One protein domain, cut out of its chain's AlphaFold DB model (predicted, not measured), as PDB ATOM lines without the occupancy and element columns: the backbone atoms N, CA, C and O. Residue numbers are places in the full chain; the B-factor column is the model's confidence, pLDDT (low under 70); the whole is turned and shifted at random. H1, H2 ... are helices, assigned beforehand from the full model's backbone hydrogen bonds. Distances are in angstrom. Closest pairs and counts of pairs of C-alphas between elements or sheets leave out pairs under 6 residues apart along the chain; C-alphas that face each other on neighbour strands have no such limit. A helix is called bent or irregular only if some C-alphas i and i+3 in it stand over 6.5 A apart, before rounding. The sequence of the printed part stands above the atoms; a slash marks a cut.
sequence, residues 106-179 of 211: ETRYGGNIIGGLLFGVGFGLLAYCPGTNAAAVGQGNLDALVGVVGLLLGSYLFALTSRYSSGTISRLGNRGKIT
ATOM      1  N   GLU A 106      24.680 165.849 263.483       70.31
ATOM      2  CA  GLU A 106      25.296 164.557 263.176       70.31
ATOM      3  C   GLU A 106      25.095 164.171 261.707       70.31
ATOM      4  O   GLU A 106      23.988 164.240 261.165       70.31
ATOM      5  N   THR A 107      26.164 163.697 261.067       69.19
ATOM      6  CA  THR A 107      26.113 163.242 259.679       69.19
ATOM      7  C   THR A 107      25.567 161.822 259.623       69.19
ATOM      8  O   THR A 107      26.270 160.841 259.890       69.19
ATOM      9  N   ARG A 108      24.295 161.714 259.236       73.50
ATOM     10  CA  ARG A 108      23.595 160.445 259.007       73.50
ATOM     11  C   ARG A 108      23.388 160.286 257.510       73.50
ATOM     12  O   ARG A 108      22.479 160.899 256.958       73.50
ATOM     13  N   TYR A 109      24.221 159.488 256.839       73.12
ATOM     14  CA  TYR A 109      24.191 159.401 255.370       73.12
ATOM     15  C   TYR A 109      22.810 159.018 254.830       73.12
ATOM     16  O   TYR A 109      22.323 159.675 253.915       73.12
ATOM     17  N   GLY A 110      22.144 158.024 255.432       73.88
ATOM     18  CA  GLY A 110      20.802 157.617 255.003       73.88
ATOM     19  C   GLY A 110      19.777 158.753 255.080       73.88
ATOM     20  O   GLY A 110      19.076 159.019 254.109       73.88
ATOM     21  N   GLY A 111      19.729 159.464 256.210       77.81
ATOM     22  CA  GLY A 111      18.810 160.590 256.404       77.81
ATOM     23  C   GLY A 111      19.146 161.795 255.523       77.81
ATOM     24  O   GLY A 111      18.254 162.362 254.900       77.81
ATOM     25  N   ASN A 112      20.427 162.151 255.421       84.06
ATOM     26  CA  ASN A 112      20.873 163.332 254.683       84.06
ATOM     27  C   ASN A 112      20.735 163.152 253.168       84.06
ATOM     28  O   ASN A 112      20.343 164.093 252.489       84.06
ATOM     29  N   ILE A 113      21.026 161.961 252.632       85.62
ATOM     30  CA  ILE A 113      20.898 161.690 251.194       85.62
ATOM     31  C   ILE A 113      19.421 161.648 250.800       85.62
ATOM     32  O   ILE A 113      19.020 162.352 249.879       85.62
ATOM     33  N   ILE A 114      18.598 160.870 251.509       86.62
ATOM     34  CA  ILE A 114      17.169 160.747 251.183       86.62
ATOM     35  C   ILE A 114      16.461 162.089 251.392       86.62
ATOM     36  O   ILE A 114      15.721 162.539 250.519       86.62
ATOM     37  N   GLY A 115      16.721 162.754 252.521       85.94
ATOM     38  CA  GLY A 115      16.159 164.068 252.822       85.94
ATOM     39  C   GLY A 115      16.624 165.137 251.837       85.94
ATOM     40  O   GLY A 115      15.800 165.901 251.346       85.94
ATOM     41  N   GLY A 116      17.914 165.158 251.492       88.44
ATOM     42  CA  GLY A 116      18.483 166.097 250.525       88.44
ATOM     43  C   GLY A 116      17.932 165.909 249.113       88.44
ATOM     44  O   GLY A 116      17.616 166.895 248.454       88.44
ATOM     45  N   LEU A 117      17.739 164.663 248.666       90.75
ATOM     46  CA  LEU A 117      17.103 164.370 247.380       90.75
ATOM     47  C   LEU A 117      15.641 164.820 247.362       90.75
ATOM     48  O   LEU A 117      15.225 165.499 246.429       90.75
ATOM     49  N   LEU A 118      14.871 164.489 248.403       89.44
ATOM     50  CA  LEU A 118      13.458 164.865 248.478       89.44
ATOM     51  C   LEU A 118      13.284 166.389 248.563       89.44
ATOM     52  O   LEU A 118      12.433 166.957 247.880       89.44
ATOM     53  N   PHE A 119      14.134 167.054 249.350       89.06
ATOM     54  CA  PHE A 119      14.192 168.511 249.428       89.06
ATOM     55  C   PHE A 119      14.590 169.133 248.086       89.06
ATOM     56  O   PHE A 119      13.962 170.097 247.660       89.06
ATOM     57  N   GLY A 120      15.581 168.565 247.393       88.88
ATOM     58  CA  GLY A 120      16.023 169.026 246.076       88.88
ATOM     59  C   GLY A 120      14.935 168.912 245.008       88.88
ATOM     60  O   GLY A 120      14.721 169.863 244.260       88.88
ATOM     61  N   VAL A 121      14.193 167.800 244.974       91.31
ATOM     62  CA  VAL A 121      13.039 167.631 244.072       91.31
ATOM     63  C   VAL A 121      11.957 168.666 244.381       91.31
ATOM     64  O   VAL A 121      11.455 169.315 243.468       91.31
ATOM     65  N   GLY A 122      11.634 168.880 245.662       88.62
ATOM     66  CA  GLY A 122      10.671 169.907 246.067       88.62
ATOM     67  C   GLY A 122      11.108 171.321 245.673       88.62
ATOM     68  O   GLY A 122      10.313 172.080 245.123       88.62
ATOM     69  N   PHE A 123      12.382 171.654 245.892       88.25
ATOM     70  CA  PHE A 123      12.965 172.932 245.485       88.25
ATOM     71  C   PHE A 123      12.927 173.121 243.965       88.25
ATOM     72  O   PHE A 123      12.582 174.204 243.511       88.25
ATOM     73  N   GLY A 124      13.207 172.079 243.178       86.81
ATOM     74  CA  GLY A 124      13.130 172.144 241.717       86.81
ATOM     75  C   GLY A 124      11.712 172.372 241.181       86.81
ATOM     76  O   GLY A 124      11.553 173.028 240.158       86.81
ATOM     77  N   LEU A 125      10.682 171.871 241.873       86.81
ATOM     78  CA  LEU A 125       9.280 172.031 241.466       86.81
ATOM     79  C   LEU A 125       8.690 173.395 241.850       86.81
ATOM     80  O   LEU A 125       7.916 173.962 241.086       86.81
ATOM     81  N   LEU A 126       9.022 173.902 243.040       83.88
ATOM     82  CA  LEU A 126       8.461 175.149 243.581       83.88
ATOM     83  C   LEU A 126       9.355 176.372 243.342       83.88
ATOM     84  O   LEU A 126       8.881 177.488 243.517       83.88
ATOM     85  N   ALA A 127      10.638 176.173 243.027       82.75
ATOM     86  CA  ALA A 127      11.676 177.202 242.904       82.75
ATOM     87  C   ALA A 127      11.682 178.238 244.046       82.75
ATOM     88  O   ALA A 127      12.020 179.400 243.849       82.75
ATOM     89  N   TYR A 128      11.337 177.813 245.266       84.38
ATOM     90  CA  TYR A 128      11.409 178.632 246.473       84.38
ATOM     91  C   TYR A 128      12.198 177.912 247.558       84.38
ATOM     92  O   TYR A 128      11.905 176.770 247.913       84.38
ATOM     93  N   CYS A 129      13.180 178.600 248.138       85.81
ATOM     94  CA  CYS A 129      13.845 178.130 249.348       85.81
ATOM     95  C   CYS A 129      13.009 178.527 250.584       85.81
ATOM     96  O   CYS A 129      12.223 179.476 250.510       85.81
ATOM     97  N   PRO A 130      13.144 177.844 251.734       85.56
ATOM     98  CA  PRO A 130      12.267 178.054 252.891       85.56
ATOM     99  C   PRO A 130      12.222 179.514 253.377       85.56
ATOM    100  O   PRO A 130      11.151 180.019 253.703       85.56
ATOM    101  N   GLY A 131      13.362 180.216 253.361       85.56
ATOM    102  CA  GLY A 131      13.437 181.628 253.751       85.56
ATOM    103  C   GLY A 131      12.824 182.578 252.719       85.56
ATOM    104  O   GLY A 131      12.061 183.472 253.077       85.56
ATOM    105  N   THR A 132      13.099 182.362 251.427       87.06
ATOM    106  CA  THR A 132      12.504 183.171 250.347       87.06
ATOM    107  C   THR A 132      11.009 182.932 250.212       87.06
ATOM    108  O   THR A 132      10.284 183.852 249.866       87.06
ATOM    109  N   ASN A 133      10.541 181.724 250.534       88.25
ATOM    110  CA  ASN A 133       9.128 181.377 250.525       88.25
ATOM    111  C   ASN A 133       8.361 182.188 251.582       88.25
ATOM    112  O   ASN A 133       7.360 182.829 251.279       88.25
ATOM    113  N   ALA A 134       8.893 182.252 252.810       88.44
ATOM    114  CA  ALA A 134       8.327 183.089 253.867       88.44
ATOM    115  C   ALA A 134       8.321 184.583 253.486       88.44
ATOM    116  O   ALA A 134       7.327 185.273 253.716       88.44
ATOM    117  N   ALA A 135       9.395 185.075 252.854       87.19
ATOM    118  CA  ALA A 135       9.457 186.449 252.357       87.19
ATOM    119  C   ALA A 135       8.431 186.714 251.236       87.19
ATOM    120  O   ALA A 135       7.741 187.730 251.274       87.19
ATOM    121  N   ALA A 136       8.277 185.789 250.283       86.62
ATOM    122  CA  ALA A 136       7.337 185.897 249.167       86.62
ATOM    123  C   ALA A 136       5.868 185.889 249.629       86.62
ATOM    124  O   ALA A 136       5.061 186.676 249.127       86.62
ATOM    125  N   VAL A 137       5.525 185.075 250.635       89.06
ATOM    126  CA  VAL A 137       4.203 185.132 251.283       89.06
ATOM    127  C   VAL A 137       3.982 186.489 251.955       89.06
ATOM    128  O   VAL A 137       2.907 187.067 251.815       89.06
ATOM    129  N   GLY A 138       5.004 187.045 252.615       84.56
ATOM    130  CA  GLY A 138       4.948 188.392 253.195       84.56
ATOM    131  C   GLY A 138       4.716 189.508 252.167       84.56
ATOM    132  O   GLY A 138       4.156 190.547 252.507       84.56
ATOM    133  N   GLN A 139       5.083 189.286 250.902       83.12
ATOM    134  CA  GLN A 139       4.794 190.197 249.788       83.12
ATOM    135  C   GLN A 139       3.384 190.026 249.201       83.12
ATOM    136  O   GLN A 139       2.990 190.814 248.344       83.12
ATOM    137  N   GLY A 140       2.628 189.017 249.640       83.56
ATOM    138  CA  GLY A 140       1.291 188.714 249.131       83.56
ATOM    139  C   GLY A 140       1.274 187.807 247.902       83.56
ATOM    140  O   GLY A 140       0.243 187.732 247.235       83.56
ATOM    141  N   ASN A 141       2.374 187.111 247.582       82.12
ATOM    142  CA  ASN A 141       2.354 186.146 246.488       82.12
ATOM    143  C   ASN A 141       1.598 184.873 246.907       82.12
ATOM    144  O   ASN A 141       2.056 184.121 247.771       82.12
ATOM    145  N   LEU A 142       0.444 184.625 246.285       80.19
ATOM    146  CA  LEU A 142      -0.405 183.472 246.596       80.19
ATOM    147  C   LEU A 142       0.249 182.141 246.202       80.19
ATOM    148  O   LEU A 142       0.022 181.137 246.876       80.19
ATOM    149  N   ASP A 143       1.124 182.135 245.193       81.12
ATOM    150  CA  ASP A 143       1.824 180.921 244.753       81.12
ATOM    151  C   ASP A 143       2.772 180.384 245.839       81.12
ATOM    152  O   ASP A 143       2.913 179.175 246.037       81.12
ATOM    153  N   ALA A 144       3.373 181.289 246.617       83.50
ATOM    154  CA  ALA A 144       4.255 180.948 247.730       83.50
ATOM    155  C   ALA A 144       3.486 180.285 248.893       83.50
ATOM    156  O   ALA A 144       4.020 179.437 249.615       83.50
ATOM    157  N   LEU A 145       2.191 180.586 249.042       86.25
ATOM    158  CA  LEU A 145       1.365 180.017 250.108       86.25
ATOM    159  C   LEU A 145       1.264 178.491 249.991       86.25
ATOM    160  O   LEU A 145       1.350 177.786 251.000       86.25
ATOM    161  N   VAL A 146       1.168 177.973 248.763       87.69
ATOM    162  CA  VAL A 146       1.170 176.527 248.488       87.69
ATOM    163  C   VAL A 146       2.480 175.895 248.957       87.69
ATOM    164  O   VAL A 146       2.466 174.842 249.597       87.69
ATOM    165  N   GLY A 147       3.609 176.564 248.715       87.00
ATOM    166  CA  GLY A 147       4.916 176.114 249.185       87.00
ATOM    167  C   GLY A 147       5.016 176.084 250.712       87.00
ATOM    168  O   GLY A 147       5.573 175.138 251.265       87.00
ATOM    169  N   VAL A 148       4.479 177.093 251.411       90.19
ATOM    170  CA  VAL A 148       4.483 177.131 252.887       90.19
ATOM    171  C   VAL A 148       3.626 176.008 253.463       90.19
ATOM    172  O   VAL A 148       4.077 175.293 254.357       90.19
ATOM    173  N   VAL A 149       2.423 175.798 252.924       90.94
ATOM    174  CA  VAL A 149       1.548 174.693 253.343       90.94
ATOM    175  C   VAL A 149       2.211 173.344 253.065       90.94
ATOM    176  O   VAL A 149       2.216 172.477 253.938       90.94
ATOM    177  N   GLY A 150       2.837 173.176 251.898       89.69
ATOM    178  CA  GLY A 150       3.598 171.975 251.554       89.69
ATOM    179  C   GLY A 150       4.771 171.722 252.506       89.69
ATOM    180  O   GLY A 150       4.974 170.590 252.939       89.69
ATOM    181  N   LEU A 151       5.500 172.771 252.901       90.50
ATOM    182  CA  LEU A 151       6.599 172.679 253.865       90.50
ATOM    183  C   LEU A 151       6.099 172.293 255.265       90.50
ATOM    184  O   LEU A 151       6.699 171.436 255.920       90.50
ATOM    185  N   LEU A 152       4.985 172.874 255.717       91.56
ATOM    186  CA  LEU A 152       4.362 172.541 257.001       91.56
ATOM    187  C   LEU A 152       3.835 171.102 257.018       91.56
ATOM    188  O   LEU A 152       4.149 170.345 257.933       91.56
ATOM    189  N   LEU A 153       3.091 170.689 255.991       92.69
ATOM    190  CA  LEU A 153       2.565 169.326 255.890       92.69
ATOM    191  C   LEU A 153       3.684 168.295 255.729       92.69
ATOM    192  O   LEU A 153       3.652 167.254 256.381       92.69
ATOM    193  N   GLY A 154       4.690 168.586 254.903       88.38
ATOM    194  CA  GLY A 154       5.838 167.709 254.685       88.38
ATOM    195  C   GLY A 154       6.672 167.523 255.950       88.38
ATOM    196  O   GLY A 154       6.996 166.389 256.303       88.38
ATOM    197  N   SER A 155       6.967 168.607 256.674       88.81
ATOM    198  CA  SER A 155       7.690 168.534 257.953       88.81
ATOM    199  C   SER A 155       6.877 167.829 259.041       88.81
ATOM    200  O   SER A 155       7.430 167.007 259.771       88.81
ATOM    201  N   TYR A 156       5.563 168.065 259.107       89.69
ATOM    202  CA  TYR A 156       4.666 167.377 260.033       89.69
ATOM    203  C   TYR A 156       4.586 165.871 259.751       89.69
ATOM    204  O   TYR A 156       4.756 165.051 260.657       89.69
ATOM    205  N   LEU A 157       4.395 165.486 258.487       89.31
ATOM    206  CA  LEU A 157       4.357 164.083 258.083       89.31
ATOM    207  C   LEU A 157       5.706 163.406 258.331       89.31
ATOM    208  O   LEU A 157       5.751 162.308 258.883       89.31
ATOM    209  N   PHE A 158       6.810 164.089 258.015       85.06
ATOM    210  CA  PHE A 158       8.146 163.610 258.343       85.06
ATOM    211  C   PHE A 158       8.324 163.419 259.852       85.06
ATOM    212  O   PHE A 158       8.857 162.391 260.256       85.06
ATOM    213  N   ALA A 159       7.842 164.331 260.700       84.62
ATOM    214  CA  ALA A 159       7.923 164.184 262.154       84.62
ATOM    215  C   ALA A 159       7.154 162.944 262.659       84.62
ATOM    216  O   ALA A 159       7.666 162.193 263.496       84.62
ATOM    217  N   LEU A 160       5.968 162.670 262.102       85.19
ATOM    218  CA  LEU A 160       5.177 161.476 262.424       85.19
ATOM    219  C   LEU A 160       5.863 160.184 261.962       85.19
ATOM    220  O   LEU A 160       5.983 159.226 262.733       85.19
ATOM    221  N   THR A 161       6.340 160.151 260.718       80.44
ATOM    222  CA  THR A 161       6.989 158.969 260.140       80.44
ATOM    223  C   THR A 161       8.371 158.729 260.742       80.44
ATOM    224  O   THR A 161       8.739 157.580 260.974       80.44
ATOM    225  N   SER A 162       9.125 159.782 261.061       70.88
ATOM    226  CA  SER A 162      10.444 159.698 261.702       70.88
ATOM    227  C   SER A 162      10.355 159.019 263.070       70.88
ATOM    228  O   SER A 162      11.160 158.140 263.372       70.88
ATOM    229  N   ARG A 163       9.291 159.291 263.842       63.69
ATOM    230  CA  ARG A 163       9.003 158.593 265.108       63.69
ATOM    231  C   ARG A 163       8.819 157.077 264.932       63.69
ATOM    232  O   ARG A 163       9.144 156.318 265.843       63.69
ATOM    233  N   TYR A 164       8.314 156.637 263.777       59.62
ATOM    234  CA  TYR A 164       8.107 155.221 263.442       59.62
ATOM    235  C   TYR A 164       9.335 154.584 262.756       59.62
ATOM    236  O   TYR A 164       9.617 153.401 262.940       59.62
ATOM    237  N   SER A 165      10.112 155.380 262.017       53.53
ATOM    238  CA  SER A 165      11.256 154.974 261.187       53.53
ATOM    239  C   SER A 165      12.623 155.128 261.885       53.53
ATOM    240  O   SER A 165      13.684 155.123 261.257       53.53
ATOM    241  N   SER A 166      12.642 155.218 263.218       51.94
ATOM    242  CA  SER A 166      13.883 155.253 264.012       51.94
ATOM    243  C   SER A 166      14.700 153.947 263.959       51.94
ATOM    244  O   SER A 166      15.830 153.908 264.445       51.94
ATOM    245  N   GLY A 167      14.165 152.869 263.369       51.34
ATOM    246  CA  GLY A 167      14.791 151.541 263.356       51.34
ATOM    247  C   GLY A 167      15.828 151.296 262.252       51.34
ATOM    248  O   GLY A 167      16.898 150.767 262.549       51.34
ATOM    249  N   THR A 168      15.543 151.678 261.001       54.25
ATOM    250  CA  THR A 168      16.248 151.092 259.835       54.25
ATOM    251  C   THR A 168      17.065 152.108 259.031       54.25
ATOM    252  O   THR A 168      18.240 151.877 258.769       54.25
ATOM    253  N   ILE A 169      16.500 153.274 258.697       52.94
ATOM    254  CA  ILE A 169      17.181 154.295 257.864       52.94
ATOM    255  C   ILE A 169      18.139 155.153 258.700       52.94
ATOM    256  O   ILE A 169      19.217 155.547 258.264       52.94
ATOM    257  N   SER A 170      17.768 155.368 259.957       52.53
ATOM    258  CA  SER A 170      18.494 156.157 260.949       52.53
ATOM    259  C   SER A 170      19.817 155.527 261.427       52.53
ATOM    260  O   SER A 170      20.658 156.237 261.986       52.53
ATOM    261  N   ARG A 171      20.013 154.215 261.223       51.62
ATOM    262  CA  ARG A 171      21.235 153.471 261.595       51.62
ATOM    263  C   ARG A 171      22.221 153.292 260.440       51.62
ATOM    264  O   ARG A 171      23.363 152.908 260.680       51.62
ATOM    265  N   LEU A 172      21.803 153.560 259.202       52.62
ATOM    266  CA  LEU A 172      22.654 153.359 258.037       52.62
ATOM    267  C   LEU A 172      23.645 154.528 257.909       52.62
ATOM    268  O   LEU A 172      23.306 155.618 257.444       52.62
ATOM    269  N   GLY A 173      24.874 154.292 258.375       55.12
ATOM    270  CA  GLY A 173      25.997 155.218 258.238       55.12
ATOM    271  C   GLY A 173      25.945 156.418 259.186       55.12
ATOM    272  O   GLY A 173      25.981 157.559 258.727       55.12
ATOM    273  N   ASN A 174      25.876 156.188 260.503       59.09
ATOM    274  CA  ASN A 174      26.188 157.246 261.467       59.09
ATOM    275  C   ASN A 174      27.716 157.405 261.537       59.09
ATOM    276  O   ASN A 174      28.405 156.520 262.041       59.09
ATOM    277  N   ARG A 175      28.246 158.503 260.989       58.25
ATOM    278  CA  ARG A 175      29.672 158.856 261.115       58.25
ATOM    279  C   ARG A 175      29.919 159.993 262.118       58.25
ATOM    280  O   ARG A 175      31.022 160.528 262.173       58.25
ATOM    281  N   GLY A 176      28.920 160.335 262.932       64.50
ATOM    282  CA  GLY A 176      29.021 161.373 263.951       64.50
ATOM    283  C   GLY A 176      29.177 162.779 263.363       64.50
ATOM    284  O   GLY A 176      28.779 163.057 262.230       64.50
ATOM    285  N   LYS A 177      29.742 163.689 264.160       63.28
ATOM    286  CA  LYS A 177      29.938 165.106 263.820       63.28
ATOM    287  C   LYS A 177      31.173 165.281 262.930       63.28
ATOM    288  O   LYS A 177      32.245 165.640 263.409       63.28
ATOM    289  N   ILE A 178      31.038 165.007 261.632       68.12
ATOM    290  CA  ILE A 178      32.107 165.301 260.668       68.12
ATOM    291  C   ILE A 178      32.058 166.784 260.311       68.12
ATOM    292  O   ILE A 178      31.038 167.292 259.855       68.12
ATOM    293  N   THR A 179      33.191 167.464 260.466       73.06
ATOM    294  CA  THR A 179      33.402 168.816 259.942       73.06
ATOM    295  C   THR A 179      34.457 168.767 258.842       73.06
ATOM    296  O   THR A 179      35.349 167.920 258.890       73.06
TER     297      THR A 179
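What this domain is: This is residues 106 to 179 of the 211 residues of the protein "Putative inner membrane protein" of Maioricimonas rarisocia (UniProt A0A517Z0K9). Two long helices, H1 and H3, run opposite ways in a narrow, loose V, nearest each other at Leu 126 and Gly 147; the short helix H2 lies between them in the chain and folds back on the first part of H3 as a helical hairpin. At the open end of the V, residues 165 to 179 form a tail with no named element, which runs from the end of H3 across to the side of H1's first residues. The printed part has 74 residues with three named helices, in the order H1, H2, H3, and no named strand; its class is all helix. The whole is loose, with a radius of gyration of the C-alphas of 14.8 A, and the C-alphas span 42 by 28 by 18 A along their three main axes.

How they stand to each other: H1, residues 109 to 126, touches no helix. It is apart from H2, residues 130 to 138, though a tight link of 3 residues joins the two. H1 is close to but not clearly touching H3, residues 142 to 164: the closest C-alphas, those of Leu 126 and Gly 147, are 6.7 A apart. H1 and H3 run opposite ways at a shallow tilt of 19 degrees, with their centres 13.2 A apart. H2 and H3 touch and form a helical hairpin, with the C-alphas of Val 137 and Ala 144 closest at 5.5 A. They run opposite ways at a steep tilt of 41 degrees. H3 touches H2 with residues 144 to 151 alone. In H1 and H2 every O i to N i+4 pair is within hydrogen-bond range; in H3 16 of 19 pairs are.

Where its parts are: H1 begins at C-alpha 109, at (24.191, 159.401, 255.370), and measures 25.2 A from first to last C-alpha. H2, from Pro 130 to Gly 138, measures 12.7 A; its C-alpha 130 is at (12.267, 178.054, 252.891). H3, from Leu 142 to Tyr 164, is the longest helix, at 34.0 A, and its C-alpha 164 is at (8.107, 155.221, 263.442). No helix is bent.

The domain as a whole: The two C-alphas farthest apart, those of Gly 140 and Arg 175, are 42.9 A apart. The first and last printed C-alphas, those of Glu 106 and Thr 179, are 9.7 A apart. The printed part has no cut, and the links H1 to H2 and H2 to H3 are both tight. The C-alphas of residues 165 to 179 lie 16 to 21 A from the mean of the C-alphas. The mean pLDDT of the printed part is 78.9; residue 107 and residues 163 to 178 are under 70, where the model's confidence is low.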